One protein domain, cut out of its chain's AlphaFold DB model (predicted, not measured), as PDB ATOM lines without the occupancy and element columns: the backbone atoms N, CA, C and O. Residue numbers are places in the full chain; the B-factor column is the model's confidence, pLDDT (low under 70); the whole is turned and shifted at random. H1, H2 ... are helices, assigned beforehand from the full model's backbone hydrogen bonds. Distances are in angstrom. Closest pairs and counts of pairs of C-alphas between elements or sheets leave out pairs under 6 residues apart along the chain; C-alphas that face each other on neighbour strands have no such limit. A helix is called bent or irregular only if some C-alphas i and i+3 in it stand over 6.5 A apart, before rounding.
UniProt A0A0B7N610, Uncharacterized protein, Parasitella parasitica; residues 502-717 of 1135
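AT A GLANCE: This is residues 502 to 717 of the 1135 residues of an uncharacterized protein of Parasitella parasitica (UniProt A0A0B7N610). One long helix, H6, runs through the middle of an all-helix body, and other helices pack round it: H1, H3 and H5 on one side, with H2 in a hairpin with H1; H8, H11 and H12 on the opposite side; and H4 between H5 and H8. H9 packs near the first residues of H6, small H7 lies off beyond its last ones, and residues 674 to 681, of which 674 to 676 belong to H9, stick out. The printed part has 216 residues with twelve named helices, H1 to H12 in chain order, and no named strand. H1, H2, H5, H6, H8, H11 and H12 form an up-and-down bundle, each running against the one before it. The whole is compact, with a radius of gyration of the C-alphas of 17.6 A and spans of 53 by 46 by 34 A.

HOW THE PARTS SIT: H1, residues 502 to 517, and H2, residues 523 to 539, form a helical hairpin at a shallow tilt of 4 degrees, and their closest C-alphas, of Ile 511 and Ala 526, are 6.6 A apart. H3, residues 544 to 552, touches H1 at its residues 502 to 508 alone; the closest C-alphas, of Gly 505 and Thr 550, are 5.8 A apart. H4, residues 558 to 572, is apart from H1; it is irregular, but only just, with C-alphas 566 and 569 7.0 A apart. H5, residues 583 to 599, touches with its residues 585 to 592 alone residues 569 to 572 of H4; the closest C-alphas, of Ala 572 and Tyr 589, are 6.6 A apart. H6, residues 605 to 631, is the hub, touching eight other helices. It touches H1 with residues 613 to 620 alone, the closest C-alphas being those of Glu 617 and Leu 516, 6.3 A apart. H7, residues 635 to 640, touches no helix. H8, residues 645 to 661, touches H6 with 26 pairs of C-alphas within 8 A, the closest being Ala 622 and Ala 649 at 5.1 A; the two run opposite ways at a shallow tilt of 28 degrees. H9, residues 664 to 676, touches H6 with residues 664 to 668 alone, closest at the C-alphas of Ala 612 and Ile 665, 6.7 A apart, and is only just about perpendicular to it at 72 degrees. H10, residues 686 to 689, touches H9, with the C-alphas of Ser 666 and Leu 689 closest at 5.1 A. H11, residues 691 to 701, touches H10 only at the corner, with the C-alphas of Cys 687 and Phe 694 closest at 4.5 A. H12, residues 703 to 715, is irregular, with C-alphas 704 and 707 8.7 A apart. H11 and H12 form a helical hairpin at 12 degrees, closest at the C-alphas of Gly 699 and Val 709, 6.0 A apart. Every O i to N i+4 pair is within hydrogen-bond range in H1, H2, H3, H5, H6, H8, H9 and H11; in H4 it is 9 of 11, in H12 7 of 9, in H7 0 of 2 with 3 of 3 O i to N i+3 pairs, and H10 is too short for such a pair.

IN THESE COORDINATES: H1 begins at C-alpha 502, (-11.275, -48.908, 74.561), and measures 22.6 A. H2 measures 24.0 A, H5 24.1 A and H8 23.9 A. H6 runs 39.0 A from C-alpha 605, (4.380, -21.530, 95.704), to C-alpha 631. H12 ends at C-alpha 715, (-3.096, -14.326, 69.632).

THE WHOLE: The two C-alphas farthest apart, of Ile 601 and Lys 636, are 53.5 A apart. The printed part has no cut and no long link. Mean pLDDT of the printed part is 82.3; residues under 70 include 572 to 581, 635 to 640 and 673 to 683.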
ATOM      1  N   ASP A 502     -11.212 -48.942  73.082       81.38
ATOM      2  CA  ASP A 502     -11.275 -48.908  74.561       81.38
ATOM      3  C   ASP A 502      -9.887 -48.836  75.217       81.38
ATOM      4  O   ASP A 502      -9.668 -48.134  76.214       81.38
ATOM      5  N   MET A 503      -8.920 -49.576  74.663       83.69
ATOM      6  CA  MET A 503      -7.523 -49.495  75.078       83.69
ATOM      7  C   MET A 503      -6.898 -48.157  74.686       83.69
ATOM      8  O   MET A 503      -6.031 -47.676  75.419       83.69
ATOM      9  N   MET A 504      -7.353 -47.508  73.607       86.31
ATOM     10  CA  MET A 504      -6.979 -46.122  73.324       86.31
ATOM     11  C   MET A 504      -7.438 -45.194  74.445       86.31
ATOM     12  O   MET A 504      -6.602 -44.462  74.960       86.31
ATOM     13  N   GLY A 505      -8.700 -45.258  74.880       84.31
ATOM     14  CA  GLY A 505      -9.208 -44.401  75.956       84.31
ATOM     15  C   GLY A 505      -8.430 -44.576  77.265       84.31
ATOM     16  O   GLY A 505      -7.941 -43.608  77.853       84.31
ATOM     17  N   LYS A 506      -8.176 -45.829  77.669       85.88
ATOM     18  CA  LYS A 506      -7.338 -46.156  78.841       85.88
ATOM     19  C   LYS A 506      -5.900 -45.630  78.700       85.88
ATOM     20  O   LYS A 506      -5.337 -45.103  79.662       85.88
ATOM     21  N   THR A 507      -5.315 -45.730  77.505       87.00
ATOM     22  CA  THR A 507      -3.952 -45.256  77.209       87.00
ATOM     23  C   THR A 507      -3.876 -43.728  77.165       87.00
ATOM     24  O   THR A 507      -2.952 -43.146  77.731       87.00
ATOM     25  N   LEU A 508      -4.869 -43.068  76.568       88.44
ATOM     26  CA  LEU A 508      -5.009 -41.615  76.493       88.44
ATOM     27  C   LEU A 508      -5.183 -41.021  77.892       88.44
ATOM     28  O   LEU A 508      -4.431 -40.120  78.258       88.44
ATOM     29  N   LYS A 509      -6.057 -41.600  78.728       87.88
ATOM     30  CA  LYS A 509      -6.203 -41.220  80.143       87.88
ATOM     31  C   LYS A 509      -4.883 -41.347  80.910       87.88
ATOM     32  O   LYS A 509      -4.541 -40.459  81.687       87.88
ATOM     33  N   LYS A 510      -4.110 -42.415  80.674       87.94
ATOM     34  CA  LYS A 510      -2.786 -42.594  81.293       87.94
ATOM     35  C   LYS A 510      -1.776 -41.543  80.818       87.94
ATOM     36  O   LYS A 510      -1.112 -40.942  81.656       87.94
ATOM     37  N   ILE A 511      -1.673 -41.293  79.510       89.12
ATOM     38  CA  ILE A 511      -0.778 -40.264  78.948       89.12
ATOM     39  C   ILE A 511      -1.153 -38.881  79.490       89.12
ATOM     40  O   ILE A 511      -0.267 -38.145  79.920       89.12
ATOM     41  N   TYR A 512      -2.444 -38.548  79.526       90.44
ATOM     42  CA  TYR A 512      -2.959 -37.286  80.054       90.44
ATOM     43  C   TYR A 512      -2.554 -37.086  81.521       90.44
ATOM     44  O   TYR A 512      -1.900 -36.097  81.847       90.44
ATOM     45  N   LEU A 513      -2.850 -38.056  82.395       90.31
ATOM     46  CA  LEU A 513      -2.550 -37.962  83.829       90.31
ATOM     47  C   LEU A 513      -1.040 -37.987  84.135       90.31
ATOM     48  O   LEU A 513      -0.588 -37.219  84.985       90.31
ATOM     49  N   GLU A 514      -0.240 -38.800  83.429       87.81
ATOM     50  CA  GLU A 514       1.223 -38.776  83.575       87.81
ATOM     51  C   GLU A 514       1.814 -37.433  83.105       87.81
ATOM     52  O   GLU A 514       2.639 -36.849  83.815       87.81
ATOM     53  N   THR A 515       1.367 -36.900  81.961       89.44
ATOM     54  CA  THR A 515       1.862 -35.621  81.418       89.44
ATOM     55  C   THR A 515       1.470 -34.441  82.311       89.44
ATOM     56  O   THR A 515       2.303 -33.561  82.541       89.44
ATOM     57  N   LEU A 516       0.244 -34.445  82.847       90.44
ATOM     58  CA  LEU A 516      -0.305 -33.389  83.698       90.44
ATOM     59  C   LEU A 516       0.325 -33.370  85.099       90.44
ATOM     60  O   LEU A 516       0.944 -32.379  85.479       90.44
ATOM     61  N   TYR A 517       0.200 -34.462  85.861       86.75
ATOM     62  CA  TYR A 517       0.523 -34.466  87.294       86.75
ATOM     63  C   TYR A 517       1.959 -34.894  87.624       86.75
ATOM     64  O   TYR A 517       2.435 -34.587  88.715       86.75
ATOM     65  N   THR A 518       2.660 -35.603  86.725       77.81
ATOM     66  CA  THR A 518       4.016 -36.125  87.017       77.81
ATOM     67  C   THR A 518       5.147 -35.451  86.243       77.81
ATOM     68  O   THR A 518       6.307 -35.703  86.556       77.81
ATOM     69  N   GLN A 519       4.837 -34.628  85.226       67.94
ATOM     70  CA  GLN A 519       5.816 -33.944  84.351       67.94
ATOM     71  C   GLN A 519       6.889 -34.884  83.737       67.94
ATOM     72  O   GLN A 519       7.966 -34.464  83.320       67.94
ATOM     73  N   LYS A 520       6.580 -36.187  83.674       70.25
ATOM     74  CA  LYS A 520       7.456 -37.297  83.254       70.25
ATOM     75  C   LYS A 520       7.622 -37.406  81.734       70.25
ATOM     76  O   LYS A 520       8.607 -37.978  81.268       70.25
ATOM     77  N   ASP A 521       6.654 -36.875  80.991       79.19
ATOM     78  CA  ASP A 521       6.667 -36.705  79.540       79.19
ATOM     79  C   ASP A 521       6.531 -35.212  79.206       79.19
ATOM     80  O   ASP A 521       5.803 -34.483  79.885       79.19
ATOM     81  N   PHE A 522       7.182 -34.766  78.133       88.69
ATOM     82  CA  PHE A 522       6.944 -33.438  77.562       88.69
ATOM     83  C   PHE A 522       5.723 -33.436  76.635       88.69
ATOM     84  O   PHE A 522       5.366 -34.467  76.066       88.69
ATOM     85  N   ILE A 523       5.146 -32.264  76.399       90.75
ATOM     86  CA  ILE A 523       4.025 -32.007  75.494       90.75
ATOM     87  C   ILE A 523       4.297 -32.558  74.085       90.75
ATOM     88  O   ILE A 523       3.472 -33.304  73.559       90.75
ATOM     89  N   GLU A 524       5.479 -32.321  73.495       90.19
ATOM     90  CA  GLU A 524       5.823 -32.913  72.187       90.19
ATOM     91  C   GLU A 524       5.874 -34.456  72.245       90.19
ATOM     92  O   GLU A 524       5.469 -35.133  71.300       90.19
ATOM     93  N   THR A 525       6.304 -35.036  73.371       89.56
ATOM     94  CA  THR A 525       6.302 -36.495  73.583       89.56
ATOM     95  C   THR A 525       4.883 -37.046  73.755       89.56
ATOM     96  O   THR A 525       4.578 -38.103  73.205       89.56
ATOM     97  N   ALA A 526       3.998 -36.336  74.458       90.38
ATOM     98  CA  ALA A 526       2.589 -36.702  74.599       90.38
ATOM     99  C   ALA A 526       1.868 -36.668  73.242       90.38
ATOM    100  O   ALA A 526       1.252 -37.663  72.859       90.38
ATOM    101  N   ILE A 527       2.048 -35.595  72.460       92.81
ATOM    102  CA  ILE A 527       1.552 -35.477  71.078       92.81
ATOM    103  C   ILE A 527       2.059 -36.649  70.224       92.81
ATOM    104  O   ILE A 527       1.271 -37.305  69.546       92.81
ATOM    105  N   LEU A 528       3.353 -36.987  70.294       90.75
ATOM    106  CA  LEU A 528       3.915 -38.130  69.564       90.75
ATOM    107  C   LEU A 528       3.317 -39.482  69.990       90.75
ATOM    108  O   LEU A 528       3.099 -40.335  69.130       90.75
ATOM    109  N   LYS A 529       3.036 -39.699  71.283       89.44
ATOM    110  CA  LYS A 529       2.378 -40.928  71.767       89.44
ATOM    111  C   LYS A 529       0.930 -41.021  71.287       89.44
ATOM    112  O   LYS A 529       0.541 -42.064  70.766       89.44
ATOM    113  N   ILE A 530       0.159 -39.941  71.418       91.06
ATOM    114  CA  ILE A 530      -1.253 -39.884  71.009       91.06
ATOM    115  C   ILE A 530      -1.369 -40.074  69.490       91.06
ATOM    116  O   ILE A 530      -2.105 -40.951  69.041       91.06
ATOM    117  N   ASN A 531      -0.555 -39.366  68.699       91.69
ATOM    118  CA  ASN A 531      -0.526 -39.514  67.242       91.69
ATOM    119  C   ASN A 531      -0.140 -40.940  66.803       91.69
ATOM    120  O   ASN A 531      -0.714 -41.454  65.849       91.69
ATOM    121  N   LYS A 532       0.784 -41.614  67.509       90.25
ATOM    122  CA  LYS A 532       1.113 -43.030  67.250       90.25
ATOM    123  C   LYS A 532      -0.046 -43.980  67.570       90.25
ATOM    124  O   LYS A 532      -0.245 -44.933  66.826       90.25
ATOM    125  N   CYS A 533      -0.815 -43.723  68.630       89.19
ATOM    126  CA  CYS A 533      -2.002 -44.521  68.959       89.19
ATOM    127  C   CYS A 533      -3.099 -44.354  67.896       89.19
ATOM    128  O   CYS A 533      -3.610 -45.346  67.385       89.19
ATOM    129  N   ILE A 534      -3.395 -43.109  67.510       89.81
ATOM    130  CA  ILE A 534      -4.373 -42.780  66.463       89.81
ATOM    131  C   ILE A 534      -3.954 -43.401  65.122       89.81
ATOM    132  O   ILE A 534      -4.737 -44.119  64.507       89.81
ATOM    133  N   ALA A 535      -2.705 -43.200  64.689       88.44
ATOM    134  CA  ALA A 535      -2.205 -43.745  63.426       88.44
ATOM    135  C   ALA A 535      -2.149 -45.285  63.397       88.44
ATOM    136  O   ALA A 535      -2.281 -45.870  62.326       88.44
ATOM    137  N   HIS A 536      -1.974 -45.949  64.546       88.38
ATOM    138  CA  HIS A 536      -2.083 -47.407  64.646       88.38
ATOM    139  C   HIS A 536      -3.523 -47.879  64.411       88.38
ATOM    140  O   HIS A 536      -3.750 -48.767  63.599       88.38
ATOM    141  N   LEU A 537      -4.500 -47.253  65.070       87.69
ATOM    142  CA  LEU A 537      -5.907 -47.657  64.976       87.69
ATOM    143  C   LEU A 537      -6.499 -47.353  63.592       87.69
ATOM    144  O   LEU A 537      -7.177 -48.204  63.027       87.69
ATOM    145  N   LEU A 538      -6.153 -46.205  62.999       87.56
ATOM    146  CA  LEU A 538      -6.516 -45.863  61.615       87.56
ATOM    147  C   LEU A 538      -5.849 -46.760  60.559       87.56
ATOM    148  O   LEU A 538      -6.315 -46.797  59.426       87.56
ATOM    149  N   LYS A 539      -4.753 -47.452  60.901       88.00
ATOM    150  CA  LYS A 539      -4.109 -48.453  60.034       88.00
ATOM    151  C   LYS A 539      -4.727 -49.852  60.190       88.00
ATOM    152  O   LYS A 539      -4.521 -50.699  59.328       88.00
ATOM    153  N   ASN A 540      -5.489 -50.068  61.259       85.38
ATOM    154  CA  ASN A 540      -6.229 -51.296  61.544       85.38
ATOM    155  C   ASN A 540      -7.744 -51.097  61.296       85.38
ATOM    156  O   ASN A 540      -8.561 -51.726  61.959       85.38
ATOM    157  N   ASP A 541      -8.100 -50.179  60.388       83.06
ATOM    158  CA  ASP A 541      -9.461 -49.879  59.911       83.06
ATOM    159  C   ASP A 541     -10.525 -49.534  60.985       83.06
ATOM    160  O   ASP A 541     -11.726 -49.624  60.729       83.06
ATOM    161  N   HIS A 542     -10.118 -49.061  62.172       87.00
ATOM    162  CA  HIS A 542     -11.055 -48.531  63.177       87.00
ATOM    163  C   HIS A 542     -11.706 -47.210  62.733       87.00
ATOM    164  O   HIS A 542     -11.075 -46.380  62.067       87.00
ATOM    165  N   SER A 543     -12.952 -46.968  63.159       85.69
ATOM    166  CA  SER A 543     -13.693 -45.776  62.741       85.69
ATOM    167  C   SER A 543     -13.081 -44.491  63.300       85.69
ATOM    168  O   SER A 543     -12.778 -44.371  64.491       85.69
ATOM    169  N   ARG A 544     -12.978 -43.466  62.444       85.69
ATOM    170  CA  ARG A 544     -12.608 -42.104  62.867       85.69
ATOM    171  C   ARG A 544     -13.575 -41.562  63.913       85.69
ATOM    172  O   ARG A 544     -13.143 -40.844  64.804       85.69
ATOM    173  N   GLU A 545     -14.852 -41.909  63.821       85.06
ATOM    174  CA  GLU A 545     -15.912 -41.363  64.671       85.06
ATOM    175  C   GLU A 545     -15.849 -41.952  66.090       85.06
ATOM    176  O   GLU A 545     -15.968 -41.209  67.063       85.06
ATOM    177  N   GLU A 546     -15.520 -43.243  66.216       84.56
ATOM    178  CA  GLU A 546     -15.218 -43.908  67.496       84.56
ATOM    179  C   GLU A 546     -13.973 -43.299  68.162       84.56
ATOM    180  O   GLU A 546     -13.975 -42.994  69.359       84.56
ATOM    181  N   ILE A 547     -12.911 -43.071  67.377       87.56
ATOM    182  CA  ILE A 547     -11.666 -42.443  67.842       87.56
ATOM    183  C   ILE A 547     -11.924 -40.994  68.288       87.56
ATOM    184  O   ILE A 547     -11.465 -40.599  69.359       87.56
ATOM    185  N   ILE A 548     -12.687 -40.209  67.516       88.94
ATOM    186  CA  ILE A 548     -13.069 -38.833  67.871       88.94
ATOM    187  C   ILE A 548     -13.903 -38.819  69.157       88.94
ATOM    188  O   ILE A 548     -13.581 -38.043  70.056       88.94
ATOM    189  N   SER A 549     -14.917 -39.686  69.287       86.00
ATOM    190  CA  SER A 549     -15.733 -39.789  70.508       86.00
ATOM    191  C   SER A 549     -14.866 -40.103  71.731       86.00
ATOM    192  O   SER A 549     -14.942 -39.415  72.746       86.00
ATOM    193  N   THR A 550     -13.953 -41.067  71.594       88.62
ATOM    194  CA  THR A 550     -13.038 -41.489  72.665       88.62
ATOM    195  C   THR A 550     -12.053 -40.393  73.072       88.62
ATOM    196  O   THR A 550     -11.640 -40.341  74.228       88.62
ATOM    197  N   ILE A 551     -11.661 -39.492  72.161       89.62
ATOM    198  CA  ILE A 551     -10.885 -38.294  72.523       89.62
ATOM    199  C   ILE A 551     -11.797 -37.262  73.206       89.62
ATOM    200  O   ILE A 551     -11.398 -36.695  74.225       89.62
ATOM    201  N   PHE A 552     -13.017 -37.047  72.697       88.31
ATOM    202  CA  PHE A 552     -14.005 -36.124  73.269       88.31
ATOM    203  C   PHE A 552     -14.348 -36.451  74.730       88.31
ATOM    204  O   PHE A 552     -14.485 -35.518  75.523       88.31
ATOM    205  N   ASP A 553     -14.398 -37.729  75.114       86.69
ATOM    206  CA  ASP A 553     -14.620 -38.180  76.499       86.69
ATOM    207  C   ASP A 553     -13.513 -37.745  77.484       86.69
ATOM    208  O   ASP A 553     -13.724 -37.726  78.698       86.69
ATOM    209  N   TYR A 554     -12.342 -37.336  76.979       85.44
ATOM    210  CA  TYR A 554     -11.263 -36.710  77.757       85.44
ATOM    211  C   TYR A 554     -11.096 -35.208  77.457       85.44
ATOM    212  O   TYR A 554     -10.095 -34.600  77.856       85.44
ATOM    213  N   THR A 555     -12.076 -34.587  76.790       90.56
ATOM    214  CA  THR A 555     -12.150 -33.129  76.623       90.56
ATOM    215  C   THR A 555     -13.171 -32.485  77.552       90.56
ATOM    216  O   THR A 555     -14.320 -32.927  77.636       90.56
ATOM    217  N   MET A 556     -12.787 -31.372  78.171       91.06
ATOM    218  CA  MET A 556     -13.678 -30.528  78.970       91.06
ATOM    219  C   MET A 556     -13.899 -29.163  78.294       91.06
ATOM    220  O   MET A 556     -12.992 -28.673  77.615       91.06
ATOM    221  N   PRO A 557     -15.069 -28.528  78.473       89.69
ATOM    222  CA  PRO A 557     -15.255 -27.113  78.171       89.69
ATOM    223  C   PRO A 557     -14.311 -26.231  78.995       89.69
ATOM    224  O   PRO A 557     -13.931 -26.579  80.119       89.69
ATOM    225  N   LEU A 558     -14.011 -25.028  78.502       89.50
ATOM    226  CA  LEU A 558     -13.207 -24.053  79.251       89.50
ATOM    227  C   LEU A 558     -13.809 -23.692  80.630       89.50
ATOM    228  O   LEU A 558     -13.066 -23.448  81.581       89.50
ATOM    229  N   ALA A 559     -15.139 -23.685  80.766       87.62
ATOM    230  CA  ALA A 559     -15.820 -23.410  82.038       87.62
ATOM    231  C   ALA A 559     -15.564 -24.496  83.103       87.62
ATOM    232  O   ALA A 559     -15.352 -24.180  84.276       87.62
ATOM    233  N   ASP A 560     -15.509 -25.763  82.694       89.88
ATOM    234  CA  ASP A 560     -15.308 -26.888  83.610       89.88
ATOM    235  C   ASP A 560     -13.841 -26.967  84.063       89.88
ATOM    236  O   ASP A 560     -13.575 -27.242  85.233       89.88
ATOM    237  N   LEU A 561     -12.886 -26.581  83.201       91.44
ATOM    238  CA  LEU A 561     -11.494 -26.331  83.608       91.44
ATOM    239  C   LEU A 561     -11.415 -25.254  84.706       91.44
ATOM    240  O   LEU A 561     -10.642 -25.381  85.659       91.44
ATOM    241  N   GLU A 562     -12.193 -24.172  84.593       88.69
ATOM    242  CA  GLU A 562     -12.227 -23.125  85.623       88.69
ATOM    243  C   GLU A 562     -12.758 -23.689  86.948       88.69
ATOM    244  O   GLU A 562     -12.121 -23.486  87.984       88.69
ATOM    245  N   MET A 563     -13.859 -24.446  86.903       88.56
ATOM    246  CA  MET A 563     -14.503 -25.054  88.071       88.56
ATOM    247  C   MET A 563     -13.604 -26.090  88.768       88.56
ATOM    248  O   MET A 563     -13.435 -26.038  89.989       88.56
ATOM    249  N   LYS A 564     -12.966 -26.979  87.997       88.81
ATOM    250  CA  LYS A 564     -12.022 -28.002  88.473       88.81
ATOM    251  C   LYS A 564     -10.838 -27.390  89.223       88.81
ATOM    252  O   LYS A 564     -10.490 -27.836  90.318       88.81
ATOM    253  N   HIS A 565     -10.247 -26.329  88.670       89.00
ATOM    254  CA  HIS A 565      -9.096 -25.647  89.278       89.00
ATOM    255  C   HIS A 565      -9.461 -24.724  90.444       89.00
ATOM    256  O   HIS A 565      -8.614 -24.483  91.300       89.00
ATOM    257  N   GLN A 566     -10.696 -24.219  90.508       84.44
ATOM    258  CA  GLN A 566     -11.174 -23.416  91.642       84.44
ATOM    259  C   GLN A 566     -11.646 -24.273  92.826       84.44
ATOM    260  O   GLN A 566     -11.409 -23.891  93.970       84.44
ATOM    261  N   ASN A 567     -12.288 -25.418  92.566       81.19
ATOM    262  CA  ASN A 567     -13.007 -26.186  93.586       81.19
ATOM    263  C   ASN A 567     -12.425 -27.590  93.807       81.19
ATOM    264  O   ASN A 567     -12.050 -27.937  94.926       81.19
ATOM    265  N   GLU A 568     -12.343 -28.418  92.763       79.06
ATOM    266  CA  GLU A 568     -12.011 -29.845  92.910       79.06
ATOM    267  C   GLU A 568     -10.566 -30.070  93.356       79.06
ATOM    268  O   GLU A 568     -10.317 -30.775  94.336       79.06
ATOM    269  N   ILE A 569      -9.614 -29.435  92.669       79.75
ATOM    270  CA  ILE A 569      -8.188 -29.604  92.953       79.75
ATOM    271  C   ILE A 569      -7.854 -29.096  94.370       79.75
ATOM    272  O   ILE A 569      -7.238 -29.859  95.114       79.75
ATOM    273  N   PRO A 570      -8.304 -27.911  94.832       77.31
ATOM    274  CA  PRO A 570      -8.153 -27.510  96.234       77.31
ATOM    275  C   PRO A 570      -8.831 -28.446  97.246       77.31
ATOM    276  O   PRO A 570      -8.278 -28.663  98.323       77.31
ATOM    277  N   ASN A 571      -9.975 -29.058  96.920       70.94
ATOM    278  CA  ASN A 571     -10.645 -30.010  97.816       70.94
ATOM    279  C   ASN A 571      -9.892 -31.351  97.936       70.94
ATOM    280  O   ASN A 571      -9.836 -31.932  99.025       70.94
ATOM    281  N   ALA A 572      -9.213 -31.804  96.874       69.75
ATOM    282  CA  ALA A 572      -8.351 -32.993  96.905       69.75
ATOM    283  C   ALA A 572      -7.187 -32.886  97.919       69.75
ATOM    284  O   ALA A 572      -6.628 -33.900  98.340       69.75
ATOM    285  N   LYS A 573      -6.865 -31.671  98.391       67.38
ATOM    286  CA  LYS A 573      -5.842 -31.388  99.414       67.38
ATOM    287  C   LYS A 573      -6.040 -32.172 100.720       67.38
ATOM    288  O   LYS A 573      -5.049 -32.394 101.420       67.38
ATOM    289  N   ASN A 574      -7.268 -32.585 101.044       62.44
ATOM    290  CA  ASN A 574      -7.623 -33.277 102.292       62.44
ATOM    291  C   ASN A 574      -8.251 -34.670 102.080       62.44
ATOM    292  O   ASN A 574      -8.741 -35.260 103.042       62.44
ATOM    293  N   ALA A 575      -8.262 -35.200 100.852       60.25
ATOM    294  CA  ALA A 575      -8.880 -36.493 100.568       60.25
ATOM    295  C   ALA A 575      -8.151 -37.640 101.310       60.25
ATOM    296  O   ALA A 575      -6.934 -37.783 101.149       60.25
ATOM    297  N   PRO A 576      -8.851 -38.472 102.109       54.00
ATOM    298  CA  PRO A 576      -8.256 -39.671 102.684       54.00
ATOM    299  C   PRO A 576      -7.997 -40.704 101.580       54.00
ATOM    300  O   PRO A 576      -8.761 -40.822 100.620       54.00
ATOM    301  N   THR A 577      -6.925 -41.481 101.727       55.41
ATOM    302  CA  THR A 577      -6.550 -42.561 100.798       55.41
ATOM    303  C   THR A 577      -7.394 -43.817 101.042       55.41
ATOM    304  O   THR A 577      -6.895 -44.879 101.395       55.41
ATOM    305  N   ASN A 578      -8.707 -43.677 100.853       55.25
ATOM    306  CA  ASN A 578      -9.656 -44.786 100.870       55.25
ATOM    307  C   ASN A 578      -9.522 -45.608  99.577       55.25
ATOM    308  O   ASN A 578      -9.270 -45.041  98.515       55.25
ATOM    309  N   GLY A 579      -9.780 -46.919  99.633       57.78
ATOM    310  CA  GLY A 579      -9.633 -47.836  98.486       57.78
ATOM    311  C   GLY A 579     -10.517 -47.545  97.260       57.78
ATOM    312  O   GLY A 579     -10.283 -48.114  96.201       57.78
ATOM    313  N   ASN A 580     -11.489 -46.634  97.381       58.94
ATOM    314  CA  ASN A 580     -12.388 -46.217  96.298       58.94
ATOM    315  C   ASN A 580     -11.960 -44.888  95.636       58.94
ATOM    316  O   ASN A 580     -12.765 -44.263  94.944       58.94
ATOM    317  N   SER A 581     -10.735 -44.403  95.872       67.94
ATOM    318  CA  SER A 581     -10.227 -43.195  95.215       67.94
ATOM    319  C   SER A 581     -10.030 -43.413  93.710       67.94
ATOM    320  O   SER A 581      -9.587 -44.466  93.250       67.94
ATOM    321  N   SER A 582     -10.363 -42.402  92.906       78.38
ATOM    322  CA  SER A 582     -10.179 -42.487  91.457       78.38
ATOM    323  C   SER A 582      -8.690 -42.453  91.081       78.38
ATOM    324  O   SER A 582      -7.852 -41.898  91.802       78.38
ATOM    325  N   LEU A 583      -8.346 -42.998  89.908       80.75
ATOM    326  CA  LEU A 583      -6.973 -42.942  89.386       80.75
ATOM    327  C   LEU A 583      -6.449 -41.496  89.346       80.75
ATOM    328  O   LEU A 583      -5.312 -41.239  89.730       80.75
ATOM    329  N   GLU A 584      -7.290 -40.540  88.942       83.25
ATOM    330  CA  GLU A 584      -6.923 -39.123  88.932       83.25
ATOM    331  C   GLU A 584      -6.763 -38.551  90.347       83.25
ATOM    332  O   GLU A 584      -5.780 -37.860  90.592       83.25
ATOM    333  N   GLN A 585      -7.637 -38.891  91.299       82.44
ATOM    334  CA  GLN A 585      -7.477 -38.477  92.702       82.44
ATOM    335  C   GLN A 585      -6.160 -38.992  93.301       82.44
ATOM    336  O   GLN A 585      -5.525 -38.299  94.093       82.44
ATOM    337  N   THR A 586      -5.696 -40.172  92.877       82.50
ATOM    338  CA  THR A 586      -4.387 -40.710  93.278       82.50
ATOM    339  C   THR A 586      -3.236 -39.850  92.746       82.50
ATOM    340  O   THR A 586      -2.336 -39.495  93.511       82.50
ATOM    341  N   TYR A 587      -3.277 -39.447  91.469       84.12
ATOM    342  CA  TYR A 587      -2.295 -38.515  90.897       84.12
ATOM    343  C   TYR A 587      -2.375 -37.117  91.537       84.12
ATOM    344  O   TYR A 587      -1.342 -36.567  91.913       84.12
ATOM    345  N   GLN A 588      -3.581 -36.574  91.742       86.06
ATOM    346  CA  GLN A 588      -3.815 -35.300  92.433       86.06
ATOM    347  C   GLN A 588      -3.246 -35.314  93.854       86.06
ATOM    348  O   GLN A 588      -2.589 -34.357  94.251       86.06
ATOM    349  N   TYR A 589      -3.444 -36.393  94.616       83.06
ATOM    350  CA  TYR A 589      -2.917 -36.531  95.975       83.06
ATOM    351  C   TYR A 589      -1.383 -36.621  95.998       83.06
ATOM    352  O   TYR A 589      -0.737 -35.978  96.830       83.06
ATOM    353  N   GLN A 590      -0.774 -37.368  95.069       82.62
ATOM    354  CA  GLN A 590       0.687 -37.430  94.930       82.62
ATOM    355  C   GLN A 590       1.280 -36.063  94.553       82.62
ATOM    356  O   GLN A 590       2.238 -35.610  95.188       82.62
ATOM    357  N   TRP A 591       0.668 -35.371  93.587       88.44
ATOM    358  CA  TRP A 591       1.033 -34.010  93.194       88.44
ATOM    359  C   TRP A 591       0.873 -33.026  94.360       88.44
ATOM    360  O   TRP A 591       1.807 -32.296  94.685       88.44
ATOM    361  N   TRP A 592      -0.241 -33.076  95.096       86.00
ATOM    362  CA  TRP A 592      -0.452 -32.260  96.295       86.00
ATOM    363  C   TRP A 592       0.560 -32.536  97.404       86.00
ATOM    364  O   TRP A 592       0.949 -31.612  98.119       86.00
ATOM    365  N   LYS A 593       1.012 -33.783  97.562       83.50
ATOM    366  CA  LYS A 593       2.061 -34.146  98.525       83.50
ATOM    367  C   LYS A 593       3.413 -33.529  98.135       83.50
ATOM    368  O   LYS A 593       4.090 -32.985  99.008       83.50
ATOM    369  N   TYR A 594       3.763 -33.532  96.844       83.81
ATOM    370  CA  TYR A 594       4.911 -32.787  96.307       83.81
ATOM    371  C   TYR A 594       4.757 -31.278  96.540       83.81
ATOM    372  O   TYR A 594       5.633 -30.673  97.161       83.81
ATOM    373  N   VAL A 595       3.620 -30.685  96.147       84.94
ATOM    374  CA  VAL A 595       3.363 -29.245  96.302       84.94
ATOM    375  C   VAL A 595       3.460 -28.814  97.765       84.94
ATOM    376  O   VAL A 595       4.225 -27.902  98.069       84.94
ATOM    377  N   LYS A 596       2.787 -29.504  98.698       82.06
ATOM    378  CA  LYS A 596       2.858 -29.207 100.143       82.06
ATOM    379  C   LYS A 596       4.294 -29.242 100.677       82.06
ATOM    380  O   LYS A 596       4.675 -28.355 101.436       82.06
ATOM    381  N   SER A 597       5.098 -30.229 100.266       79.19
ATOM    382  CA  SER A 597       6.488 -30.366 100.738       79.19
ATOM    383  C   SER A 597       7.393 -29.189 100.353       79.19
ATOM    384  O   SER A 597       8.282 -28.840 101.129       79.19
ATOM    385  N   LYS A 598       7.132 -28.532  99.213       75.00
ATOM    386  CA  LYS A 598       7.844 -27.319  98.778       75.00
ATOM    387  C   LYS A 598       7.162 -26.020  99.231       75.00
ATOM    388  O   LYS A 598       7.849 -25.036  99.494       75.00
ATOM    389  N   ALA A 599       5.838 -26.013  99.411       73.69
ATOM    390  CA  ALA A 599       5.055 -24.827  99.780       73.69
ATOM    391  C   ALA A 599       5.464 -24.183 101.121       73.69
ATOM    392  O   ALA A 599       5.219 -23.000 101.341       73.69
ATOM    393  N   HIS A 600       6.148 -24.918 102.004       60.88
ATOM    394  CA  HIS A 600       6.728 -24.361 103.229       60.88
ATOM    395  C   HIS A 600       7.830 -23.303 102.995       60.88
ATOM    396  O   HIS A 600       8.193 -22.602 103.939       60.88
ATOM    397  N   ILE A 601       8.368 -23.183 101.773       62.94
ATOM    398  CA  ILE A 601       9.479 -22.275 101.432       62.94
ATOM    399  C   ILE A 601       8.975 -20.896 100.961       62.94
ATOM    400  O   ILE A 601       9.602 -19.881 101.263       62.94
ATOM    401  N   ASN A 602       7.834 -20.838 100.264       69.12
ATOM    402  CA  ASN A 602       7.265 -19.614  99.691       69.12
ATOM    403  C   ASN A 602       5.720 -19.678  99.742       69.12
ATOM    404  O   ASN A 602       5.156 -20.626  99.196       69.12
ATOM    405  N   PRO A 603       5.015 -18.694 100.346       64.75
ATOM    406  CA  PRO A 603       3.553 -18.717 100.468       64.75
ATOM    407  C   PRO A 603       2.816 -18.730  99.120       64.75
ATOM    408  O   PRO A 603       1.738 -19.312  99.029       64.75
ATOM    409  N   ASP A 604       3.401 -18.151  98.070       77.69
ATOM    410  CA  ASP A 604       2.817 -18.146  96.728       77.69
ATOM    411  C   ASP A 604       3.163 -19.400  95.914       77.69
ATOM    412  O   ASP A 604       2.583 -19.617  94.852       77.69
ATOM    413  N   PHE A 605       4.036 -20.289  96.407       84.06
ATOM    414  CA  PHE A 605       4.380 -21.530  95.704       84.06
ATOM    415  C   PHE A 605       3.153 -22.422  95.471       84.06
ATOM    416  O   PHE A 605       3.031 -23.028  94.408       84.06
ATOM    417  N   GLU A 606       2.222 -22.494  96.431       85.44
ATOM    418  CA  GLU A 606       0.978 -23.254  96.261       85.44
ATOM    419  C   GLU A 606       0.098 -22.638  95.159       85.44
ATOM    420  O   GLU A 606      -0.327 -23.350  94.246       85.44
ATOM    421  N   ARG A 607      -0.099 -21.310  95.199       85.75
ATOM    422  CA  ARG A 607      -0.842 -20.538  94.189       85.75
ATOM    423  C   ARG A 607      -0.269 -20.784  92.795       85.75
ATOM    424  O   ARG A 607      -0.986 -21.213  91.897       85.75
ATOM    425  N   MET A 608       1.034 -20.571  92.642       86.88
ATOM    426  CA  MET A 608       1.728 -20.654  91.360       86.88
ATOM    427  C   MET A 608       1.849 -22.089  90.836       86.88
ATOM    428  O   MET A 608       1.759 -22.296  89.628       86.88
ATOM    429  N   SER A 609       1.941 -23.093  91.718       87.94
ATOM    430  CA  SER A 609       1.841 -24.505  91.320       87.94
ATOM    431  C   SER A 609       0.467 -24.826  90.732       87.94
ATOM    432  O   SER A 609       0.394 -25.487  89.697       87.94
ATOM    433  N   CYS A 610      -0.618 -24.329  91.336       88.06
ATOM    434  CA  CYS A 610      -1.966 -24.502  90.790       88.06
ATOM    435  C   CYS A 610      -2.121 -23.792  89.434       88.06
ATOM    436  O   CYS A 610      -2.647 -24.385  88.495       88.06
ATOM    437  N   THR A 611      -1.606 -22.566  89.278       89.06
ATOM    438  CA  THR A 611      -1.678 -21.855  87.989       89.06
ATOM    439  C   THR A 611      -0.842 -22.533  86.896       89.06
ATOM    440  O   THR A 611      -1.290 -22.609  85.755       89.06
ATOM    441  N   ALA A 612       0.327 -23.092  87.230       89.69
ATOM    442  CA  ALA A 612       1.141 -23.877  86.298       89.69
ATOM    443  C   ALA A 612       0.468 -25.207  85.904       89.69
ATOM    444  O   ALA A 612       0.491 -25.587  84.733       89.69
ATOM    445  N   LEU A 613      -0.199 -25.888  86.845       91.25
ATOM    446  CA  LEU A 613      -1.022 -27.062  86.540       91.25
ATOM    447  C   LEU A 613      -2.182 -26.690  85.598       91.25
ATOM    448  O   LEU A 613      -2.448 -27.413  84.643       91.25
ATOM    449  N   LYS A 614      -2.827 -25.535  85.815       92.12
ATOM    450  CA  LYS A 614      -3.906 -25.026  84.957       92.12
ATOM    451  C   LYS A 614      -3.439 -24.668  83.548       92.12
ATOM    452  O   LYS A 614      -4.144 -24.972  82.591       92.12
ATOM    453  N   LEU A 615      -2.258 -24.058  83.416       92.50
ATOM    454  CA  LEU A 615      -1.612 -23.796  82.126       92.50
ATOM    455  C   LEU A 615      -1.428 -25.100  81.343       92.50
ATOM    456  O   LEU A 615      -1.875 -25.219  80.203       92.50
ATOM    457  N   ARG A 616      -0.813 -26.095  81.986       91.69
ATOM    458  CA  ARG A 616      -0.464 -27.376  81.371       91.69
ATOM    459  C   ARG A 616      -1.694 -28.234  81.060       91.69
ATOM    460  O   ARG A 616      -1.726 -28.905  80.031       91.69
ATOM    461  N   GLU A 617      -2.747 -28.163  81.879       93.81
ATOM    462  CA  GLU A 617      -4.033 -28.792  81.557       93.81
ATOM    463  C   GLU A 617      -4.745 -28.083  80.393       93.81
ATOM    464  O   GLU A 617      -5.252 -28.757  79.498       93.81
ATOM    465  N   ALA A 618      -4.710 -26.747  80.323       93.62
ATOM    466  CA  ALA A 618      -5.256 -26.001  79.187       93.62
ATOM    467  C   ALA A 618      -4.526 -26.320  77.866       93.62
ATOM    468  O   ALA A 618      -5.170 -26.453  76.825       93.62
ATOM    469  N   GLN A 619      -3.203 -26.513  77.905       93.94
ATOM    470  CA  GLN A 619      -2.420 -26.973  76.753       93.94
ATOM    471  C   GLN A 619      -2.795 -28.399  76.327       93.94
ATOM    472  O   GLN A 619      -2.981 -28.646  75.137       93.94
ATOM    473  N   LEU A 620      -2.961 -29.334  77.273       94.38
ATOM    474  CA  LEU A 620      -3.408 -30.704  76.978       94.38
ATOM    475  C   LEU A 620      -4.824 -30.748  76.386       94.38
ATOM    476  O   LEU A 620      -5.072 -31.506  75.450       94.38
ATOM    477  N   GLN A 621      -5.733 -29.905  76.874       94.94
ATOM    478  CA  GLN A 621      -7.070 -29.757  76.302       94.94
ATOM    479  C   GLN A 621      -7.014 -29.192  74.875       94.94
ATOM    480  O   GLN A 621      -7.585 -29.790  73.965       94.94
ATOM    481  N   ALA A 622      -6.236 -28.128  74.633       93.88
ATOM    482  CA  ALA A 622      -6.014 -27.599  73.284       93.88
ATOM    483  C   ALA A 622      -5.443 -28.658  72.317       93.88
ATOM    484  O   ALA A 622      -5.876 -28.740  71.169       93.88
ATOM    485  N   ILE A 623      -4.518 -29.507  72.780       94.62
ATOM    486  CA  ILE A 623      -3.956 -30.625  72.001       94.62
ATOM    487  C   ILE A 623      -5.025 -31.667  71.654       94.62
ATOM    488  O   ILE A 623      -5.078 -32.111  70.507       94.62
ATOM    489  N   ASN A 624      -5.883 -32.048  72.604       93.81
ATOM    490  CA  ASN A 624      -6.972 -32.995  72.352       93.81
ATOM    491  C   ASN A 624      -7.959 -32.442  71.308       93.81
ATOM    492  O   ASN A 624      -8.300 -33.153  70.361       93.81
ATOM    493  N   TYR A 625      -8.343 -31.163  71.406       93.56
ATOM    494  CA  TYR A 625      -9.170 -30.517  70.382       93.56
ATOM    495  C   TYR A 625      -8.452 -30.400  69.027       93.56
ATOM    496  O   TYR A 625      -9.085 -30.635  68.001       93.56
ATOM    497  N   CYS A 626      -7.137 -30.149  68.983       93.25
ATOM    498  CA  CYS A 626      -6.365 -30.192  67.731       93.25
ATOM    499  C   CYS A 626      -6.347 -31.598  67.100       93.25
ATOM    500  O   CYS A 626      -6.438 -31.718  65.879       93.25
ATOM    501  N   PHE A 627      -6.284 -32.673  67.896       93.56
ATOM    502  CA  PHE A 627      -6.428 -34.038  67.376       93.56
ATOM    503  C   PHE A 627      -7.833 -34.313  66.826       93.56
ATOM    504  O   PHE A 627      -7.943 -34.920  65.763       93.56
ATOM    505  N   ILE A 628      -8.890 -33.829  67.485       91.50
ATOM    506  CA  ILE A 628     -10.267 -33.912  66.967       91.50
ATOM    507  C   ILE A 628     -10.393 -33.137  65.644       91.50
ATOM    508  O   ILE A 628     -10.840 -33.706  64.650       91.50
ATOM    509  N   CYS A 629      -9.923 -31.886  65.589       90.44
ATOM    510  CA  CYS A 629      -9.955 -31.050  64.380       90.44
ATOM    511  C   CYS A 629      -9.200 -31.683  63.199       90.44
ATOM    512  O   CYS A 629      -9.617 -31.525  62.058       90.44
ATOM    513  N   LYS A 630      -8.112 -32.421  63.463       90.50
ATOM    514  CA  LYS A 630      -7.351 -33.171  62.448       90.50
ATOM    515  C   LYS A 630      -8.065 -34.443  61.961       90.50
ATOM    516  O   LYS A 630      -7.794 -34.906  60.855       90.50
ATOM    517  N   LEU A 631      -8.932 -35.042  62.776       88.38
ATOM    518  CA  LEU A 631      -9.666 -36.262  62.424       88.38
ATOM    519  C   LEU A 631     -10.993 -35.983  61.702       88.38
ATOM    520  O   LEU A 631     -11.439 -36.824  60.920       88.38
ATOM    521  N   ILE A 632     -11.600 -34.817  61.936       87.06
ATOM    522  CA  ILE A 632     -12.782 -34.337  61.210       87.06
ATOM    523  C   ILE A 632     -12.380 -33.994  59.771       87.06
ATOM    524  O   ILE A 632     -11.541 -33.126  59.541       87.06
ATOM    525  N   THR A 633     -12.992 -34.671  58.793       72.69
ATOM    526  CA  THR A 633     -12.654 -34.508  57.362       72.69
ATOM    527  C   THR A 633     -13.794 -34.001  56.471       72.69
ATOM    528  O   THR A 633     -13.522 -33.603  55.342       72.69
ATOM    529  N   ASP A 634     -15.040 -33.947  56.956       74.12
ATOM    530  CA  ASP A 634     -16.118 -33.128  56.368       74.12
ATOM    531  C   ASP A 634     -16.640 -32.181  57.470       74.12
ATOM    532  O   ASP A 634     -17.022 -32.674  58.536       74.12
ATOM    533  N   PRO A 635     -16.689 -30.847  57.266       66.31
ATOM    534  CA  PRO A 635     -17.242 -29.918  58.255       66.31
ATOM    535  C   PRO A 635     -18.700 -30.216  58.648       66.31
ATOM    536  O   PRO A 635     -19.119 -29.799  59.721       66.31
ATOM    537  N   LYS A 636     -19.473 -30.983  57.867       65.88
ATOM    538  CA  LYS A 636     -20.809 -31.455  58.287       65.88
ATOM    539  C   LYS A 636     -20.775 -32.372  59.510       65.88
ATOM    540  O   LYS A 636     -21.758 -32.437  60.237       65.88
ATOM    541  N   GLN A 637     -19.656 -33.054  59.775       67.62
ATOM    542  CA  GLN A 637     -19.504 -33.864  60.988       67.62
ATOM    543  C   GLN A 637     -19.533 -32.995  62.263       67.62
ATOM    544  O   GLN A 637     -19.816 -33.518  63.335       67.62
ATOM    545  N   LEU A 638     -19.324 -31.671  62.166       63.72
ATOM    546  CA  LEU A 638     -19.445 -30.745  63.300       63.72
ATOM    547  C   LEU A 638     -20.865 -30.712  63.891       63.72
ATOM    548  O   LEU A 638     -20.999 -30.563  65.101       63.72
ATOM    549  N   GLU A 639     -21.913 -30.925  63.085       64.56
ATOM    550  CA  GLU A 639     -23.311 -30.949  63.558       64.56
ATOM    551  C   GLU A 639     -23.620 -32.144  64.483       64.56
ATOM    552  O   GLU A 639     -24.611 -32.128  65.214       64.56
ATOM    553  N   ILE A 640     -22.766 -33.176  64.481       68.75
ATOM    554  CA  ILE A 640     -22.915 -34.393  65.294       68.75
ATOM    555  C   ILE A 640     -22.402 -34.167  66.731       68.75
ATOM    556  O   ILE A 640     -22.853 -34.822  67.675       68.75
ATOM    557  N   TYR A 641     -21.471 -33.227  66.930       73.69
ATOM    558  CA  TYR A 641     -20.793 -33.020  68.209       73.69
ATOM    559  C   TYR A 641     -21.442 -31.904  69.041       73.69
ATOM    560  O   TYR A 641     -21.731 -30.813  68.565       73.69
ATOM    561  N   LYS A 642     -21.617 -32.151  70.347       73.88
ATOM    562  CA  LYS A 642     -22.251 -31.206  71.298       73.88
ATOM    563  C   LYS A 642     -21.451 -29.914  71.552       73.88
ATOM    564  O   LYS A 642     -21.921 -29.050  72.289       73.88
ATOM    565  N   ARG A 643     -20.228 -29.825  71.028       81.25
ATOM    566  CA  ARG A 643     -19.257 -28.734  71.179       81.25
ATOM    567  C   ARG A 643     -18.498 -28.604  69.862       81.25
ATOM    568  O   ARG A 643     -18.054 -29.624  69.339       81.25
ATOM    569  N   ASP A 644     -18.313 -27.382  69.370       87.44
ATOM    570  CA  ASP A 644     -17.438 -27.123  68.224       87.44
ATOM    571  C   ASP A 644     -15.964 -27.218  68.680       87.44
ATOM    572  O   ASP A 644     -15.525 -26.404  69.502       87.44
ATOM    573  N   PRO A 645     -15.184 -28.199  68.188       88.75
ATOM    574  CA  PRO A 645     -13.795 -28.379  68.592       88.75
ATOM    575  C   PRO A 645     -12.868 -27.262  68.090       88.75
ATOM    576  O   PRO A 645     -11.820 -27.058  68.701       88.75
ATOM    577  N   PHE A 646     -13.227 -26.517  67.037       89.19
ATOM    578  CA  PHE A 646     -12.434 -25.379  66.560       89.19
ATOM    579  C   PHE A 646     -12.601 -24.163  67.482       89.19
ATOM    580  O   PHE A 646     -11.608 -23.524  67.840       89.19
ATOM    581  N   GLU A 647     -13.826 -23.869  67.925       89.62
ATOM    582  CA  GLU A 647     -14.093 -22.783  68.883       89.62
ATOM    583  C   GLU A 647     -13.610 -23.116  70.302       89.62
ATOM    584  O   GLU A 647     -13.054 -22.246  70.981       89.62
ATOM    585  N   GLU A 648     -13.716 -24.371  70.749       91.44
ATOM    586  CA  GLU A 648     -13.073 -24.807  71.998       91.44
ATOM    587  C   GLU A 648     -11.539 -24.704  71.882       91.44
ATOM    588  O   GLU A 648     -10.907 -24.109  72.756       91.44
ATOM    589  N   ALA A 649     -10.915 -25.156  70.783       91.88
ATOM    590  CA  ALA A 649      -9.472 -24.981  70.576       91.88
ATOM    591  C   ALA A 649      -9.047 -23.500  70.636       91.88
ATOM    592  O   ALA A 649      -8.106 -23.168  71.360       91.88
ATOM    593  N   ARG A 650      -9.775 -22.591  69.965       91.94
ATOM    594  CA  ARG A 650      -9.565 -21.128  70.043       91.94
ATOM    595  C   ARG A 650      -9.743 -20.576  71.461       91.94
ATOM    596  O   ARG A 650      -8.969 -19.715  71.892       91.94
ATOM    597  N   SER A 651     -10.715 -21.090  72.211       91.94
ATOM    598  CA  SER A 651     -10.979 -20.700  73.600       91.94
ATOM    599  C   SER A 651      -9.845 -21.130  74.538       91.94
ATOM    600  O   SER A 651      -9.357 -20.326  75.337       91.94
ATOM    601  N   PHE A 652      -9.351 -22.365  74.403       94.25
ATOM    602  CA  PHE A 652      -8.202 -22.860  75.164       94.25
ATOM    603  C   PHE A 652      -6.887 -22.179  74.757       94.25
ATOM    604  O   PHE A 652      -6.092 -21.832  75.629       94.25
ATOM    605  N   PHE A 653      -6.679 -21.886  73.473       93.69
ATOM    606  CA  PHE A 653      -5.574 -21.054  72.980       93.69
ATOM    607  C   PHE A 653      -5.563 -19.662  73.612       93.69
ATOM    608  O   PHE A 653      -4.551 -19.254  74.187       93.69
ATOM    609  N   SER A 654      -6.703 -18.969  73.586       91.31
ATOM    610  CA  SER A 654      -6.866 -17.669  74.246       91.31
ATOM    611  C   SER A 654      -6.572 -17.775  75.746       91.31
ATOM    612  O   SER A 654      -5.916 -16.904  76.314       91.31
ATOM    613  N   LYS A 655      -6.984 -18.873  76.397       91.94
ATOM    614  CA  LYS A 655      -6.682 -19.114  77.814       91.94
ATOM    615  C   LYS A 655      -5.189 -19.319  78.077       91.94
ATOM    616  O   LYS A 655      -4.688 -18.760  79.049       91.94
ATOM    617  N   VAL A 656      -4.482 -20.073  77.233       92.31
ATOM    618  CA  VAL A 656      -3.027 -20.288  77.336       92.31
ATOM    619  C   VAL A 656      -2.276 -18.959  77.214       92.31
ATOM    620  O   VAL A 656      -1.471 -18.651  78.093       92.31
ATOM    621  N   VAL A 657      -2.594 -18.129  76.211       90.75
ATOM    622  CA  VAL A 657      -1.996 -16.785  76.063       90.75
ATOM    623  C   VAL A 657      -2.300 -15.901  77.272       90.75
ATOM    624  O   VAL A 657      -1.385 -15.308  77.840       90.75
ATOM    625  N   VAL A 658      -3.559 -15.839  77.725       90.12
ATOM    626  CA  VAL A 658      -3.934 -15.038  78.905       90.12
ATOM    627  C   VAL A 658      -3.139 -15.472  80.139       90.12
ATOM    628  O   VAL A 658      -2.625 -14.616  80.858       90.12
ATOM    629  N   ILE A 659      -2.980 -16.779  80.364       88.44
ATOM    630  CA  ILE A 659      -2.225 -17.315  81.502       88.44
ATOM    631  C   ILE A 659      -0.731 -16.952  81.402       88.44
ATOM    632  O   ILE A 659      -0.163 -16.521  82.404       88.44
ATOM    633  N   PHE A 660      -0.107 -17.020  80.218       86.31
ATOM    634  CA  PHE A 660       1.269 -16.535  80.024       86.31
ATOM    635  C   PHE A 660       1.403 -15.016  80.233       86.31
ATOM    636  O   PHE A 660       2.302 -14.572  80.949       86.31
ATOM    637  N   SER A 661       0.478 -14.222  79.684       81.94
ATOM    638  CA  SER A 661       0.499 -12.748  79.728       81.94
ATOM    639  C   SER A 661       0.406 -12.148  81.141       81.94
ATOM    640  O   SER A 661       0.725 -10.977  81.347       81.94
ATOM    641  N   MET A 662       0.009 -12.949  82.137       74.56
ATOM    642  CA  MET A 662       0.025 -12.563  83.553       74.56
ATOM    643  C   MET A 662       1.436 -12.565  84.179       74.56
ATOM    644  O   MET A 662       1.565 -12.242  85.357       74.56
ATOM    645  N   ASN A 663       2.491 -12.850  83.399       56.72
ATOM    646  CA  ASN A 663       3.931 -12.675  83.675       56.72
ATOM    647  C   ASN A 663       4.547 -13.462  84.851       56.72
ATOM    648  O   ASN A 663       5.724 -13.802  84.790       56.72
ATOM    649  N   GLU A 664       3.804 -13.808  85.903       67.75
ATOM    650  CA  GLU A 664       4.370 -14.457  87.097       67.75
ATOM    651  C   GLU A 664       4.818 -15.918  86.864       67.75
ATOM    652  O   GLU A 664       5.633 -16.446  87.619       67.75
ATOM    653  N   ILE A 665       4.278 -16.607  85.849       81.19
ATOM    654  CA  ILE A 665       4.395 -18.074  85.715       81.19
ATOM    655  C   ILE A 665       5.715 -18.513  85.072       81.19
ATOM    656  O   ILE A 665       6.316 -19.476  85.548       81.19
ATOM    657  N   SER A 666       6.192 -17.823  84.030       78.06
ATOM    658  CA  SER A 666       7.474 -18.172  83.392       78.06
ATOM    659  C   SER A 666       8.645 -17.917  84.351       78.06
ATOM    660  O   SER A 666       9.491 -18.792  84.552       78.06
ATOM    661  N   ASP A 667       8.621 -16.787  85.067       79.75
ATOM    662  CA  ASP A 667       9.580 -16.461  86.132       79.75
ATOM    663  C   ASP A 667       9.523 -17.473  87.296       79.75
ATOM    664  O   ASP A 667      10.561 -17.895  87.807       79.75
ATOM    665  N   PHE A 668       8.329 -17.933  87.691       84.38
ATOM    666  CA  PHE A 668       8.173 -18.998  88.690       84.38
ATOM    667  C   PHE A 668       8.783 -20.329  88.223       84.38
ATOM    668  O   PHE A 668       9.551 -20.949  88.960       84.38
ATOM    669  N   LEU A 669       8.477 -20.778  87.003       79.56
ATOM    670  CA  LEU A 669       8.937 -22.071  86.491       79.56
ATOM    671  C   LEU A 669      10.448 -22.091  86.216       79.56
ATOM    672  O   LEU A 669      11.116 -23.054  86.594       79.56
ATOM    673  N   THR A 670      10.999 -21.018  85.642       76.81
ATOM    674  CA  THR A 670      12.455 -20.855  85.464       76.81
ATOM    675  C   THR A 670      13.187 -20.680  86.799       76.81
ATOM    676  O   THR A 670      14.300 -21.186  86.962       76.81
ATOM    677  N   GLY A 671      12.550 -20.045  87.790       72.75
ATOM    678  CA  GLY A 671      13.036 -19.995  89.168       72.75
ATOM    679  C   GLY A 671      13.249 -21.393  89.754       72.75
ATOM    680  O   GLY A 671      14.332 -21.679  90.265       72.75
ATOM    681  N   LEU A 672      12.276 -22.295  89.599       73.25
ATOM    682  CA  LEU A 672      12.372 -23.672  90.100       73.25
ATOM    683  C   LEU A 672      13.436 -24.519  89.378       73.25
ATOM    684  O   LEU A 672      14.119 -25.307  90.032       73.25
ATOM    685  N   ASP A 673      13.649 -24.318  88.074       65.19
ATOM    686  CA  ASP A 673      14.785 -24.928  87.357       65.19
ATOM    687  C   ASP A 673      16.142 -24.462  87.915       65.19
ATOM    688  O   ASP A 673      17.109 -25.229  87.954       65.19
ATOM    689  N   SER A 674      16.224 -23.217  88.398       62.00
ATOM    690  CA  SER A 674      17.440 -22.691  89.031       62.00
ATOM    691  C   SER A 674      17.698 -23.260  90.438       62.00
ATOM    692  O   SER A 674      18.857 -23.321  90.861       62.00
ATOM    693  N   GLU A 675      16.652 -23.715  91.139       59.75
ATOM    694  CA  GLU A 675      16.740 -24.342  92.467       59.75
ATOM    695  C   GLU A 675      17.156 -25.822  92.402       59.75
ATOM    696  O   GLU A 675      17.961 -26.269  93.220       59.75
ATOM    697  N   GLU A 676      16.634 -26.593  91.440       54.97
ATOM    698  CA  GLU A 676      16.900 -28.043  91.343       54.97
ATOM    699  C   GLU A 676      18.323 -28.349  90.820       54.97
ATOM    700  O   GLU A 676      18.945 -29.337  91.224       54.97
ATOM    701  N   GLY A 677      18.904 -27.419  90.052       43.22
ATOM    702  CA  GLY A 677      20.340 -27.344  89.781       43.22
ATOM    703  C   GLY A 677      20.853 -28.263  88.665       43.22
ATOM    704  O   GLY A 677      20.198 -29.191  88.206       43.22
ATOM    705  N   THR A 678      22.090 -28.022  88.217       42.47
ATOM    706  CA  THR A 678      22.673 -28.611  86.988       42.47
ATOM    707  C   THR A 678      23.042 -30.105  87.075       42.47
ATOM    708  O   THR A 678      23.967 -30.547  86.395       42.47
ATOM    709  N   GLY A 679      22.398 -30.875  87.956       41.28
ATOM    710  CA  GLY A 679      22.643 -32.307  88.172       41.28
ATOM    711  C   GLY A 679      21.423 -33.205  87.942       41.28
ATOM    712  O   GLY A 679      21.591 -34.410  87.772       41.28
ATOM    713  N   THR A 680      20.209 -32.649  87.914       43.19
ATOM    714  CA  THR A 680      18.974 -33.376  87.596       43.19
ATOM    715  C   THR A 680      18.680 -33.276  86.101       43.19
ATOM    716  O   THR A 680      18.395 -32.206  85.574       43.19
ATOM    717  N   ALA A 681      18.725 -34.405  85.389       38.59
ATOM    718  CA  ALA A 681      18.533 -34.465  83.935       38.59
ATOM    719  C   ALA A 681      17.055 -34.350  83.484       38.59
ATOM    720  O   ALA A 681      16.654 -34.958  82.494       38.59
ATOM    721  N   GLN A 682      16.244 -33.569  84.202       51.53
ATOM    722  CA  GLN A 682      14.888 -33.179  83.811       51.53
ATOM    723  C   GLN A 682      14.850 -31.665  83.605       51.53
ATOM    724  O   GLN A 682      14.412 -30.912  84.467       51.53
ATOM    725  N   LYS A 683      15.325 -31.227  82.436       60.16
ATOM    726  CA  LYS A 683      14.997 -29.902  81.896       60.16
ATOM    727  C   LYS A 683      13.469 -29.809  81.796       60.16
ATOM    728  O   LYS A 683      12.877 -30.740  81.249       60.16
ATOM    729  N   ARG A 684      12.837 -28.741  82.297       72.56
ATOM    730  CA  ARG A 684      11.384 -28.557  82.131       72.56
ATOM    731  C   ARG A 684      10.987 -28.471  80.665       72.56
ATOM    732  O   ARG A 684      11.796 -28.190  79.777       72.56
ATOM    733  N   ASP A 685       9.711 -28.739  80.443       82.25
ATOM    734  CA  ASP A 685       9.084 -28.663  79.137       82.25
ATOM    735  C   ASP A 685       9.187 -27.234  78.580       82.25
ATOM    736  O   ASP A 685       8.690 -26.305  79.221       82.25
ATOM    737  N   PRO A 686       9.790 -27.014  77.398       84.06
ATOM    738  CA  PRO A 686       9.818 -25.690  76.784       84.06
ATOM    739  C   PRO A 686       8.416 -25.093  76.595       84.06
ATOM    740  O   PRO A 686       8.268 -23.874  76.656       84.06
ATOM    741  N   CYS A 687       7.391 -25.938  76.421       87.25
ATOM    742  CA  CYS A 687       6.002 -25.508  76.262       87.25
ATOM    743  C   CYS A 687       5.415 -24.893  77.540       87.25
ATOM    744  O   CYS A 687       4.521 -24.062  77.433       87.25
ATOM    745  N   ASP A 688       5.914 -25.254  78.728       85.56
ATOM    746  CA  ASP A 688       5.467 -24.665  79.999       85.56
ATOM    747  C   ASP A 688       6.080 -23.261  80.215       85.56
ATOM    748  O   ASP A 688       5.583 -22.483  81.027       85.56
ATOM    749  N   LEU A 689       7.172 -22.931  79.507       84.25
ATOM    750  CA  LEU A 689       7.961 -21.708  79.715       84.25
ATOM    751  C   LEU A 689       7.601 -20.563  78.754       84.25
ATOM    752  O   LEU A 689       7.799 -19.399  79.110       84.25
ATOM    753  N   SER A 690       7.096 -20.870  77.554       87.25
ATOM    754  CA  SER A 690       6.674 -19.870  76.563       87.25
ATOM    755  C   SER A 690       5.606 -20.398  75.599       87.25
ATOM    756  O   SER A 690       5.707 -21.488  75.033       87.25
ATOM    757  N   ASP A 691       4.629 -19.537  75.339       87.38
ATOM    758  CA  ASP A 691       3.684 -19.591  74.226       87.38
ATOM    759  C   ASP A 691       4.353 -19.741  72.851       87.38
ATOM    760  O   ASP A 691       3.910 -20.579  72.073       87.38
ATOM    761  N   HIS A 692       5.441 -19.028  72.543       86.81
ATOM    762  CA  HIS A 692       6.195 -19.207  71.293       86.81
ATOM    763  C   HIS A 692       6.746 -20.637  71.142       86.81
ATOM    764  O   HIS A 692       6.712 -21.210  70.050       86.81
ATOM    765  N   ALA A 693       7.224 -21.249  72.232       88.25
ATOM    766  CA  ALA A 693       7.702 -22.633  72.211       88.25
ATOM    767  C   ALA A 693       6.545 -23.623  71.983       88.25
ATOM    768  O   ALA A 693       6.677 -24.558  71.187       88.25
ATOM    769  N   PHE A 694       5.388 -23.375  72.604       92.31
ATOM    770  CA  PHE A 694       4.165 -24.135  72.348       92.31
ATOM    771  C   PHE A 694       3.658 -23.942  70.903       92.31
ATOM    772  O   PHE A 694       3.341 -24.925  70.238       92.31
ATOM    773  N   ALA A 695       3.692 -22.719  70.359       90.25
ATOM    774  CA  ALA A 695       3.322 -22.398  68.976       90.25
ATOM    775  C   ALA A 695       4.213 -23.121  67.957       90.25
ATOM    776  O   ALA A 695       3.723 -23.618  66.941       90.25
ATOM    777  N   HIS A 696       5.513 -23.225  68.240       89.50
ATOM    778  CA  HIS A 696       6.455 -23.988  67.425       89.50
ATOM    779  C   HIS A 696       6.140 -25.493  67.447       89.50
ATOM    780  O   HIS A 696       6.112 -26.129  66.393       89.50
ATOM    781  N   VAL A 697       5.838 -26.074  68.617       91.88
ATOM    782  CA  VAL A 697       5.428 -27.489  68.718       91.88
ATOM    783  C   VAL A 697       4.087 -27.738  68.016       91.88
ATOM    784  O   VAL A 697       3.970 -28.726  67.290       91.88
ATOM    785  N   LEU A 698       3.110 -26.837  68.157       91.69
ATOM    786  CA  LEU A 698       1.837 -26.911  67.436       91.69
ATOM    787  C   LEU A 698       2.054 -26.849  65.918       91.69
ATOM    788  O   LEU A 698       1.620 -27.757  65.218       91.69
ATOM    789  N   GLY A 699       2.799 -25.866  65.405       88.31
ATOM    790  CA  GLY A 699       3.094 -25.752  63.971       88.31
ATOM    791  C   GLY A 699       3.858 -26.950  63.402       88.31
ATOM    792  O   GLY A 699       3.551 -27.409  62.308       88.31
ATOM    793  N   LYS A 700       4.793 -27.524  64.167       91.00
ATOM    794  CA  LYS A 700       5.560 -28.721  63.783       91.00
ATOM    795  C   LYS A 700       4.716 -30.004  63.751       91.00
ATOM    796  O   LYS A 700       5.070 -30.948  63.046       91.00
ATOM    797  N   ARG A 701       3.640 -30.094  64.545       91.44
ATOM    798  CA  ARG A 701       2.863 -31.340  64.736       91.44
ATOM    799  C   ARG A 701       1.446 -31.309  64.160       91.44
ATOM    800  O   ARG A 701       0.934 -32.364  63.800       91.44
ATOM    801  N   PHE A 702       0.873 -30.123  63.988       91.06
ATOM    802  CA  PHE A 702      -0.448 -29.865  63.413       91.06
ATOM    803  C   PHE A 702      -0.353 -28.899  62.216       91.06
ATOM    804  O   PHE A 702      -1.200 -28.031  62.044       91.06
ATOM    805  N   HIS A 703       0.678 -29.050  61.375       87.12
ATOM    806  CA  HIS A 703       0.877 -28.245  60.156       87.12
ATOM    807  C   HIS A 703      -0.320 -28.297  59.180       87.12
ATOM    808  O   HIS A 703      -0.566 -27.340  58.456       87.12
ATOM    809  N   GLU A 704      -1.085 -29.394  59.209       85.00
ATOM    810  CA  GLU A 704      -2.355 -29.588  58.490       85.00
ATOM    811  C   GLU A 704      -3.482 -28.646  58.962       85.00
ATOM    812  O   GLU A 704      -4.447 -28.435  58.235       85.00
ATOM    813  N   LEU A 705      -3.367 -28.068  60.163       87.62
ATOM    814  CA  LEU A 705      -4.315 -27.119  60.759       87.62
ATOM    815  C   LEU A 705      -3.721 -25.699  60.758       87.62
ATOM    816  O   LEU A 705      -3.721 -25.011  61.785       87.62
ATOM    817  N   SER A 706      -3.186 -25.276  59.606       85.69
ATOM    818  CA  SER A 706      -2.477 -24.001  59.402       85.69
ATOM    819  C   SER A 706      -3.177 -22.808  60.045       85.69
ATOM    820  O   SER A 706      -2.546 -22.034  60.759       85.69
ATOM    821  N   ASP A 707      -4.483 -22.697  59.834       86.94
ATOM    822  CA  ASP A 707      -5.285 -21.523  60.176       86.94
ATOM    823  C   ASP A 707      -5.549 -21.451  61.688       86.94
ATOM    824  O   ASP A 707      -5.587 -20.374  62.285       86.94
ATOM    825  N   LEU A 708      -5.664 -22.618  62.329       87.94
ATOM    826  CA  LEU A 708      -5.808 -22.754  63.775       87.94
ATOM    827  C   LEU A 708      -4.474 -22.427  64.473       87.94
ATOM    828  O   LEU A 708      -4.448 -21.670  65.443       87.94
ATOM    829  N   VAL A 709      -3.345 -22.903  63.931       89.31
ATOM    830  CA  VAL A 709      -2.003 -22.540  64.424       89.31
ATOM    831  C   VAL A 709      -1.690 -21.057  64.181       89.31
ATOM    832  O   VAL A 709      -1.097 -20.415  65.049       89.31
ATOM    833  N   ALA A 710      -2.102 -20.486  63.045       86.81
ATOM    834  CA  ALA A 710      -1.947 -19.063  62.744       86.81
ATOM    835  C   ALA A 710      -2.726 -18.194  63.741       86.81
ATOM    836  O   ALA A 710      -2.144 -17.292  64.335       86.81
ATOM    837  N   HIS A 711      -3.985 -18.541  64.037       88.44
ATOM    838  CA  HIS A 711      -4.769 -17.880  65.086       88.44
ATOM    839  C   HIS A 711      -4.061 -17.916  66.454       88.44
ATOM    840  O   HIS A 711      -4.112 -16.937  67.199       88.44
ATOM    841  N   PHE A 712      -3.377 -19.014  66.812       90.12
ATOM    842  CA  PHE A 712      -2.581 -19.054  68.048       90.12
ATOM    843  C   PHE A 712      -1.362 -18.122  67.994       90.12
ATOM    844  O   PHE A 712      -1.112 -17.404  68.961       90.12
ATOM    845  N   LYS A 713      -0.630 -18.087  66.874       88.56
ATOM    846  CA  LYS A 713       0.515 -17.179  66.683       88.56
ATOM    847  C   LYS A 713       0.112 -15.708  66.743       88.56
ATOM    848  O   LYS A 713       0.787 -14.941  67.423       88.56
ATOM    849  N   GLU A 714      -0.980 -15.338  66.078       87.38
ATOM    850  CA  GLU A 714      -1.556 -13.991  66.111       87.38
ATOM    851  C   GLU A 714      -1.966 -13.621  67.544       87.38
ATOM    852  O   GLU A 714      -1.534 -12.595  68.067       87.38
ATOM    853  N   SER A 715      -2.695 -14.514  68.228       84.88
ATOM    854  CA  SER A 715      -3.096 -14.326  69.632       84.88
ATOM    855  C   SER A 715      -1.895 -14.135  70.569       84.88
ATOM    856  O   SER A 715      -1.966 -13.332  71.494       84.88
ATOM    857  N   ALA A 716      -0.794 -14.856  70.332       83.31
ATOM    858  CA  ALA A 716       0.442 -14.794  71.114       83.31
ATOM    859  C   ALA A 716       1.432 -13.700  70.652       83.31
ATOM    860  O   ALA A 716       2.555 -13.644  71.155       83.31
ATOM    861  N   GLY A 717       1.081 -12.863  69.665       78.31
ATOM    862  CA  GLY A 717       1.977 -11.836  69.111       78.31
ATOM    863  C   GLY A 717       3.267 -12.388  68.480       78.31
ATOM    864  O   GLY A 717       4.278 -11.691  68.420       78.31
TER     865      GLY A 717